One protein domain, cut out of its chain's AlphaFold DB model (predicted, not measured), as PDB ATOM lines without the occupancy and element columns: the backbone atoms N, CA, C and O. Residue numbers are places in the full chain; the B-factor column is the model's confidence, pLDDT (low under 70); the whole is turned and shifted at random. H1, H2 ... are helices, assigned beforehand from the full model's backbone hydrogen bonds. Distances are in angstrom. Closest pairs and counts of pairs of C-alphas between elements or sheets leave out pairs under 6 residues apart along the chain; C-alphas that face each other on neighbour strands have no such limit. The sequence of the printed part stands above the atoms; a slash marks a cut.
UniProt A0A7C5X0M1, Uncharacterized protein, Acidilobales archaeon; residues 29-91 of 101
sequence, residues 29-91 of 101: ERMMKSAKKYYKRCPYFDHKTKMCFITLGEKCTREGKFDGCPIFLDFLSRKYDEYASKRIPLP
ATOM      1  N   GLU A  29     182.142 184.574 141.202       93.69
ATOM      2  CA  GLU A  29     182.393 184.850 139.782       93.69
ATOM      3  C   GLU A  29     182.746 183.573 139.004       93.69
ATOM      4  O   GLU A  29     182.281 183.373 137.876       93.69
ATOM      5  N   ARG A  30     183.538 182.678 139.606       94.38
ATOM      6  CA  ARG A  30     183.861 181.373 139.016       94.38
ATOM      7  C   ARG A  30     182.606 180.518 138.838       94.38
ATOM      8  O   ARG A  30     182.424 179.963 137.756       94.38
ATOM      9  N   MET A  31     181.735 180.451 139.843       94.94
ATOM     10  CA  MET A  31     180.477 179.699 139.768       94.94
ATOM     11  C   MET A  31     179.531 180.276 138.719       94.94
ATOM     12  O   MET A  31     178.968 179.527 137.928       94.94
ATOM     13  N   MET A  32     179.427 181.603 138.624       93.31
ATOM     14  CA  MET A  32     178.670 182.269 137.559       93.31
ATOM     15  C   MET A  32     179.183 181.885 136.170       93.31
ATOM     16  O   MET A  32     178.396 181.575 135.274       93.31
ATOM     17  N   LYS A  33     180.507 181.893 135.979       93.12
ATOM     18  CA  LYS A  33     181.141 181.476 134.719       93.12
ATOM     19  C   LYS A  33     180.902 179.996 134.425       93.12
ATOM     20  O   LYS A  33     180.633 179.669 133.273       93.12
ATOM     21  N   SER A  34     180.981 179.121 135.427       94.25
ATOM     22  CA  SER A  34     180.679 177.693 135.276       94.25
ATOM     23  C   SER A  34     179.207 177.475 134.897       94.25
ATOM     24  O   SER A  34     178.942 176.856 133.871       94.25
ATOM     25  N   ALA A  35     178.251 178.105 135.588       93.44
ATOM     26  CA  ALA A  35     176.822 178.006 135.275       93.44
ATOM     27  C   ALA A  35     176.502 178.377 133.814       93.44
ATOM     28  O   ALA A  35     175.707 177.701 133.163       93.44
ATOM     29  N   LYS A  36     177.167 179.403 133.260       92.25
ATOM     30  CA  LYS A  36     177.024 179.808 131.846       92.25
ATOM     31  C   LYS A  36     177.478 178.751 130.839       92.25
ATOM     32  O   LYS A  36     177.024 178.794 129.700       92.25
ATOM     33  N   LYS A  37     178.356 177.820 131.225       93.25
ATOM     34  CA  LYS A  37     178.773 176.715 130.347       93.25
ATOM     35  C   LYS A  37     177.637 175.720 130.128       93.25
ATOM     36  O   LYS A  37     177.493 175.199 129.028       93.25
ATOM     37  N   TYR A  38     176.831 175.486 131.160       92.12
ATOM     38  CA  TYR A  38     175.774 174.474 131.149       92.12
ATOM     39  C   TYR A  38     174.411 175.051 130.778       92.12
ATOM     40  O   TYR A  38     173.620 174.404 130.094       92.12
ATOM     41  N   TYR A  39     174.134 176.284 131.200       91.44
ATOM     42  CA  TYR A  39     172.805 176.862 131.106       91.44
ATOM     43  C   TYR A  39     172.795 178.149 130.283       91.44
ATOM     44  O   TYR A  39     173.420 179.151 130.624       91.44
ATOM     45  N   LYS A  40     171.985 178.149 129.217       89.25
ATOM     46  CA  LYS A  40     171.688 179.354 128.419       89.25
ATOM     47  C   LYS A  40     170.728 180.317 129.133       89.25
ATOM     48  O   LYS A  40     170.619 181.479 128.753       89.25
ATOM     49  N   ARG A  41     170.001 179.832 130.144       90.00
ATOM     50  CA  ARG A  41     169.018 180.577 130.945       90.00
ATOM     51  C   ARG A  41     169.087 180.122 132.405       90.00
ATOM     52  O   ARG A  41     169.608 179.054 132.672       90.00
ATOM     53  N   CYS A  42     168.585 180.930 133.332       91.38
ATOM     54  CA  CYS A  42     168.638 180.674 134.767       91.38
ATOM     55  C   CYS A  42     168.061 179.286 135.086       91.38
ATOM     56  O   CYS A  42     166.895 179.053 134.758       91.38
ATOM     57  N   PRO A  43     168.821 178.399 135.754       91.31
ATOM     58  CA  PRO A  43     168.329 177.073 136.130       91.31
ATOM     59  C   PRO A  43     167.195 177.126 137.169       91.31
ATOM     60  O   PRO A  43     166.470 176.155 137.332       91.31
ATOM     61  N   TYR A  44     167.002 178.272 137.833       91.56
ATOM     62  CA  TYR A  44     165.967 178.487 138.850       91.56
ATOM     63  C   TYR A  44     164.783 179.328 138.358       91.56
ATOM     64  O   TYR A  44     164.022 179.857 139.168       91.56
ATOM     65  N   PHE A  45     164.641 179.524 137.048       93.06
ATOM     66  CA  PHE A  45     163.532 180.283 136.476       93.06
ATOM     67  C   PHE A  45     162.482 179.352 135.879       93.06
ATOM     68  O   PHE A  45     162.790 178.572 134.976       93.06
ATOM     69  N   ASP A  46     161.230 179.495 136.312       90.50
ATOM     70  CA  ASP A  46     160.118 178.826 135.649       90.50
ATOM     71  C   ASP A  46     159.594 179.654 134.473       90.50
ATOM     72  O   ASP A  46     159.130 180.788 134.609       90.50
ATOM     73  N   HIS A  47     159.602 179.053 133.290       87.44
ATOM     74  CA  HIS A  47     159.126 179.694 132.073       87.44
ATOM     75  C   HIS A  47     157.613 179.863 132.021       87.44
ATOM     76  O   HIS A  47     157.160 180.798 131.345       87.44
ATOM     77  N   LYS A  48     156.870 178.962 132.676       87.81
ATOM     78  CA  LYS A  48     155.405 178.929 132.640       87.81
ATOM     79  C   LYS A  48     154.828 180.024 133.530       87.81
ATOM     80  O   LYS A  48     154.080 180.866 133.048       87.81
ATOM     81  N   THR A  49     155.241 180.060 134.791       89.62
ATOM     82  CA  THR A  49     154.749 181.017 135.795       89.62
ATOM     83  C   THR A  49     155.565 182.309 135.863       89.62
ATOM     84  O   THR A  49     155.143 183.271 136.500       89.62
ATOM     85  N   LYS A  50     156.724 182.365 135.188       89.00
ATOM     86  CA  LYS A  50     157.698 183.471 135.268       89.00
ATOM     87  C   LYS A  50     158.262 183.672 136.679       89.00
ATOM     88  O   LYS A  50     158.692 184.778 137.013       89.00
ATOM     89  N   MET A  51     158.275 182.624 137.496       91.50
ATOM     90  CA  MET A  51     158.724 182.672 138.887       91.50
ATOM     91  C   MET A  51     160.217 182.361 139.038       91.50
ATOM     92  O   MET A  51     160.842 181.738 138.176       91.50
ATOM     93  N   CYS A  52     160.790 182.822 140.145       91.50
ATOM     94  CA  CYS A  52     162.147 182.538 140.584       91.50
ATOM     95  C   CYS A  52     162.107 181.574 141.780       91.50
ATOM     96  O   CYS A  52     161.605 181.912 142.850       91.50
ATOM     97  N   PHE A  53     162.667 180.376 141.617       89.31
ATOM     98  CA  PHE A  53     162.683 179.360 142.673       89.31
ATOM     99  C   PHE A  53     163.637 179.695 143.826       89.31
ATOM    100  O   PHE A  53     163.446 179.199 144.929       89.31
ATOM    101  N   ILE A  54     164.623 180.573 143.609       88.75
ATOM    102  CA  ILE A  54     165.520 181.034 144.683       88.75
ATOM    103  C   ILE A  54     164.752 181.880 145.711       88.75
ATOM    104  O   ILE A  54     165.031 181.811 146.902       88.75
ATOM    105  N   THR A  55     163.774 182.665 145.257       86.31
ATOM    106  CA  THR A  55     162.948 183.549 146.097       86.31
ATOM    107  C   THR A  55     161.595 182.920 146.415       86.31
ATOM    108  O   THR A  55     160.604 183.624 146.565       86.31
ATOM    109  N   LEU A  56     161.536 181.583 146.486       82.38
ATOM    110  CA  LEU A  56     160.334 180.833 146.871       82.38
ATOM    111  C   LEU A  56     159.087 181.161 146.023       82.38
ATOM    112  O   LEU A  56     157.965 181.110 146.515       82.38
ATOM    113  N   GLY A  57     159.272 181.473 144.737       75.69
ATOM    114  CA  GLY A  57     158.164 181.668 143.798       75.69
ATOM    115  C   GLY A  57     157.793 183.123 143.506       75.69
ATOM    116  O   GLY A  57     156.822 183.363 142.792       75.69
ATOM    117  N   GLU A  58     158.556 184.113 143.978       85.62
ATOM    118  CA  GLU A  58     158.353 185.495 143.526       85.62
ATOM    119  C   GLU A  58     158.595 185.650 142.016       85.62
ATOM    120  O   GLU A  58     159.365 184.914 141.387       85.62
ATOM    121  N   LYS A  59     157.948 186.652 141.411       86.25
ATOM    122  CA  LYS A  59     158.062 186.918 139.974       86.25
ATOM    123  C   LYS A  59     159.489 187.336 139.612       86.25
ATOM    124  O   LYS A  59     160.045 188.283 140.164       86.25
ATOM    125  N   CYS A  60     160.078 186.667 138.627       87.88
ATOM    126  CA  CYS A  60     161.421 186.979 138.159       87.88
ATOM    127  C   CYS A  60     161.420 188.283 137.348       87.88
ATOM    128  O   CYS A  60     160.866 188.345 136.251       87.88
ATOM    129  N   THR A  61     162.123 189.303 137.839       85.00
ATOM    130  CA  THR A  61     162.277 190.605 137.160       85.00
ATOM    131  C   THR A  61     163.209 190.559 135.947       85.00
ATOM    132  O   THR A  61     163.297 191.527 135.198       85.00
ATOM    133  N   ARG A  62     163.924 189.444 135.747       86.56
ATOM    134  CA  ARG A  62     164.944 189.283 134.696       86.56
ATOM    135  C   ARG A  62     164.591 188.263 133.626       86.56
ATOM    136  O   ARG A  62     165.438 187.931 132.800       86.56
ATOM    137  N   GLU A  63     163.363 187.748 133.652       86.31
ATOM    138  CA  GLU A  63     162.828 186.833 132.634       86.31
ATOM    139  C   GLU A  63     163.726 185.604 132.372       86.31
ATOM    140  O   GLU A  63     163.854 185.104 131.251       86.31
ATOM    141  N   GLY A  64     164.384 185.124 133.428       85.12
ATOM    142  CA  GLY A  64     165.312 183.998 133.371       85.12
ATOM    143  C   GLY A  64     166.738 184.347 132.945       85.12
ATOM    144  O   GLY A  64     167.570 183.449 132.861       85.12
ATOM    145  N   LYS A  65     167.096 185.612 132.714       90.50
ATOM    146  CA  LYS A  65     168.508 186.005 132.572       90.50
ATOM    147  C   LYS A  65     169.167 186.027 133.952       90.50
ATOM    148  O   LYS A  65     168.774 186.802 134.820       90.50
ATOM    149  N   PHE A  66     170.167 185.171 134.155       89.94
ATOM    150  CA  PHE A  66     170.888 185.080 135.428       89.94
ATOM    151  C   PHE A  66     172.208 185.848 135.439       89.94
ATOM    152  O   PHE A  66     172.758 186.069 136.513       89.94
ATOM    153  N   ASP A  67     172.710 186.283 134.280       87.06
ATOM    154  CA  ASP A  67     173.931 187.080 134.217       87.06
ATOM    155  C   ASP A  67     173.754 188.404 134.971       87.06
ATOM    156  O   ASP A  67     172.832 189.172 134.691       87.06
ATOM    157  N   GLY A  68     174.589 188.630 135.986       84.81
ATOM    158  CA  GLY A  68     174.469 189.770 136.896       84.81
ATOM    159  C   GLY A  68     173.178 189.807 137.727       84.81
ATOM    160  O   GLY A  68     172.823 190.867 138.241       84.81
ATOM    161  N   CYS A  69     172.426 188.705 137.840       90.88
ATOM    162  CA  CYS A  69     171.210 188.652 138.655       90.88
ATOM    163  C   CYS A  69     171.556 188.731 140.154       90.88
ATOM    164  O   CYS A  69     172.229 187.826 140.646       90.88
ATOM    165  N   PRO A  70     171.079 189.752 140.897       91.00
ATOM    166  CA  PRO A  70     171.441 189.932 142.303       91.00
ATOM    167  C   PRO A  70     170.969 188.763 143.169       91.00
ATOM    168  O   PRO A  70     171.708 188.316 144.031       91.00
ATOM    169  N   ILE A  71     169.792 188.204 142.873       91.88
ATOM    170  CA  ILE A  71     169.243 187.041 143.579       91.88
ATOM    171  C   ILE A  71     170.129 185.807 143.395       91.88
ATOM    172  O   ILE A  71     170.376 185.058 144.335       91.88
ATOM    173  N   PHE A  72     170.628 185.589 142.178       92.50
ATOM    174  CA  PHE A  72     171.477 184.437 141.905       92.50
ATOM    175  C   PHE A  72     172.888 184.614 142.482       92.50
ATOM    176  O   PHE A  72     173.457 183.669 143.021       92.50
ATOM    177  N   LEU A  73     173.429 185.834 142.434       93.00
ATOM    178  CA  LEU A  73     174.690 186.172 143.097       93.00
ATOM    179  C   LEU A  73     174.592 186.003 144.616       93.00
ATOM    180  O   LEU A  73     175.504 185.440 145.219       93.00
ATOM    181  N   ASP A  74     173.485 186.435 145.221       93.38
ATOM    182  CA  ASP A  74     173.225 186.254 146.648       93.38
ATOM    183  C   ASP A  74     173.099 184.770 147.017       93.38
ATOM    184  O   ASP A  74     173.718 184.314 147.973       93.38
ATOM    185  N   PHE A  75     172.400 183.974 146.204       93.81
ATOM    186  CA  PHE A  75     172.338 182.522 146.386       93.81
ATOM    187  C   PHE A  75     173.730 181.873 146.411       93.81
ATOM    188  O   PHE A  75     174.041 181.107 147.325       93.81
ATOM    189  N   LEU A  76     174.594 182.204 145.444       94.38
ATOM    190  CA  LEU A  76     175.969 181.698 145.406       94.38
ATOM    191  C   LEU A  76     176.771 182.185 146.620       94.38
ATOM    192  O   LEU A  76     177.462 181.402 147.265       94.38
ATOM    193  N   SER A  77     176.638 183.462 146.971       94.31
ATOM    194  CA  SER A  77     177.247 184.063 148.160       94.31
ATOM    195  C   SER A  77     176.872 183.294 149.437       94.31
ATOM    196  O   SER A  77     177.750 182.905 150.205       94.31
ATOM    197  N   ARG A  78     175.590 182.975 149.627       94.19
ATOM    198  CA  ARG A  78     175.104 182.190 150.772       94.19
ATOM    199  C   ARG A  78     175.625 180.755 150.759       94.19
ATOM    200  O   ARG A  78     175.995 180.238 151.808       94.19
ATOM    201  N   LYS A  79     175.700 180.118 149.586       93.88
ATOM    202  CA  LYS A  79     176.280 178.771 149.449       93.88
ATOM    203  C   LYS A  79     177.762 178.743 149.809       93.88
ATOM    204  O   LYS A  79     178.195 177.813 150.480       93.88
ATOM    205  N   TYR A  80     178.525 179.768 149.432       94.50
ATOM    206  CA  TYR A  80     179.913 179.906 149.872       94.50
ATOM    207  C   TYR A  80     180.017 179.932 151.401       94.50
ATOM    208  O   TYR A  80     180.806 179.179 151.967       94.50
ATOM    209  N   ASP A  81     179.204 180.758 152.068       94.19
ATOM    210  CA  ASP A  81     179.217 180.858 153.533       94.19
ATOM    211  C   ASP A  81     178.813 179.530 154.192       94.19
ATOM    212  O   ASP A  81     179.386 179.128 155.207       94.19
ATOM    213  N   GLU A  82     177.861 178.807 153.596       93.88
ATOM    214  CA  GLU A  82     177.441 177.479 154.049       93.88
ATOM    215  C   GLU A  82     178.595 176.464 153.987       93.88
ATOM    216  O   GLU A  82     178.876 175.783 154.973       93.88
ATOM    217  N   TYR A  83     179.307 176.382 152.860       93.31
ATOM    218  CA  TYR A  83     180.459 175.484 152.728       93.31
ATOM    219  C   TYR A  83     181.612 175.894 153.647       93.31
ATOM    220  O   TYR A  83     182.187 175.045 154.331       93.31
ATOM    221  N   ALA A  84     181.914 177.194 153.714       91.88
ATOM    222  CA  ALA A  84     182.987 177.729 154.545       91.88
ATOM    223  C   ALA A  84     182.733 177.473 156.041       91.88
ATOM    224  O   ALA A  84     183.633 177.016 156.746       91.88
ATOM    225  N   SER A  85     181.506 177.701 156.519       93.88
ATOM    226  CA  SER A  85     181.126 177.454 157.919       93.88
ATOM    227  C   SER A  85     181.164 175.969 158.284       93.88
ATOM    228  O   SER A  85     181.637 175.615 159.364       93.88
ATOM    229  N   LYS A  86     180.756 175.085 157.365       92.06
ATOM    230  CA  LYS A  86     180.818 173.624 157.540       92.06
ATOM    231  C   LYS A  86     182.215 173.033 157.302       92.06
ATOM    232  O   LYS A  86     182.384 171.826 157.440       92.06
ATOM    233  N   ARG A  87     183.213 173.858 156.948       89.56
ATOM    234  CA  ARG A  87     184.570 173.443 156.533       89.56
ATOM    235  C   ARG A  87     184.568 172.392 155.414       89.56
ATOM    236  O   ARG A  87     185.448 171.534 155.352       89.56
ATOM    237  N   ILE A  88     183.578 172.464 154.531       88.94
ATOM    238  CA  ILE A  88     183.471 171.606 153.351       88.94
ATOM    239  C   ILE A  88     184.297 172.251 152.226       88.94
ATOM    240  O   ILE A  88     184.260 173.477 152.077       88.94
ATOM    241  N   PRO A  89     185.043 171.468 151.426       90.38
ATOM    242  CA  PRO A  89     185.736 171.992 150.256       90.38
ATOM    243  C   PRO A  89     184.782 172.730 149.317       90.38
ATOM    244  O   PRO A  89     183.698 172.243 149.001       90.38
ATOM    245  N   LEU A  90     185.200 173.909 148.859       92.81
ATOM    246  CA  LEU A  90     184.404 174.707 147.937       92.81
ATOM    247  C   LEU A  90     184.309 174.009 146.572       92.81
ATOM    248  O   LEU A  90     185.352 173.702 145.986       92.81
ATOM    249  N   PRO A  91     183.093 173.834 146.026       93.50
ATOM    250  CA  PRO A  91     182.901 173.307 144.683       93.50
ATOM    251  C   PRO A  91     183.691 174.080 143.620       93.50
ATOM    252  O   PRO A  91     183.845 175.305 143.700       93.50
TER     253      PRO A  91
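AT A GLANCE: This is residues 29 to 91 of the 101 residues of an uncharacterized protein of Acidilobales archaeon (UniProt A0A7C5X0M1). One longer helix, H2, and a shorter one, H1, set at a steep tilt to it, make one part of this elongated domain, and the long link between them winds into a head of loops, residues 44 to 64, beyond the first end of H2. The printed part has 63 residues with two named helices, H1 then H2, and no named strand; the class is all helix, though only 26 residues are in named elements. It is only just compact, close to loose, with a radius of gyration of the C-alphas of 12.5 A, and spans 38 by 24 by 16 A.

HOW THE PARTS SIT: H2, residues 70 to 85, and H1, residues 29 to 38, are close but not clearly touching: their closest C-alphas, those of Leu 76 and Met 31, are 7.5 A apart. They run opposite ways at a steep tilt of 67 degrees. In H2 every O i to N i+4 pair is within hydrogen-bond range; in H1, 4 of 6 are.

IN THESE COORDINATES: H2 is 22.2 A long, from C-alpha 70 at (171.441, 189.932, 142.303) to C-alpha 85 at (181.126, 177.454, 157.919). H1 is 15.0 A long, from C-alpha 29 at (182.393, 184.850, 139.782). Residues 51 to 52 pair with residues 58 to 59, antiparallel.

THE WHOLE: The two C-alphas farthest apart, those of Lys 48 and Arg 87, are 38.1 A apart. The link from H1 to H2 is long, with 31 residues. The printed part has no cut. Its mean pLDDT is 90.6, and no printed residue is under 70.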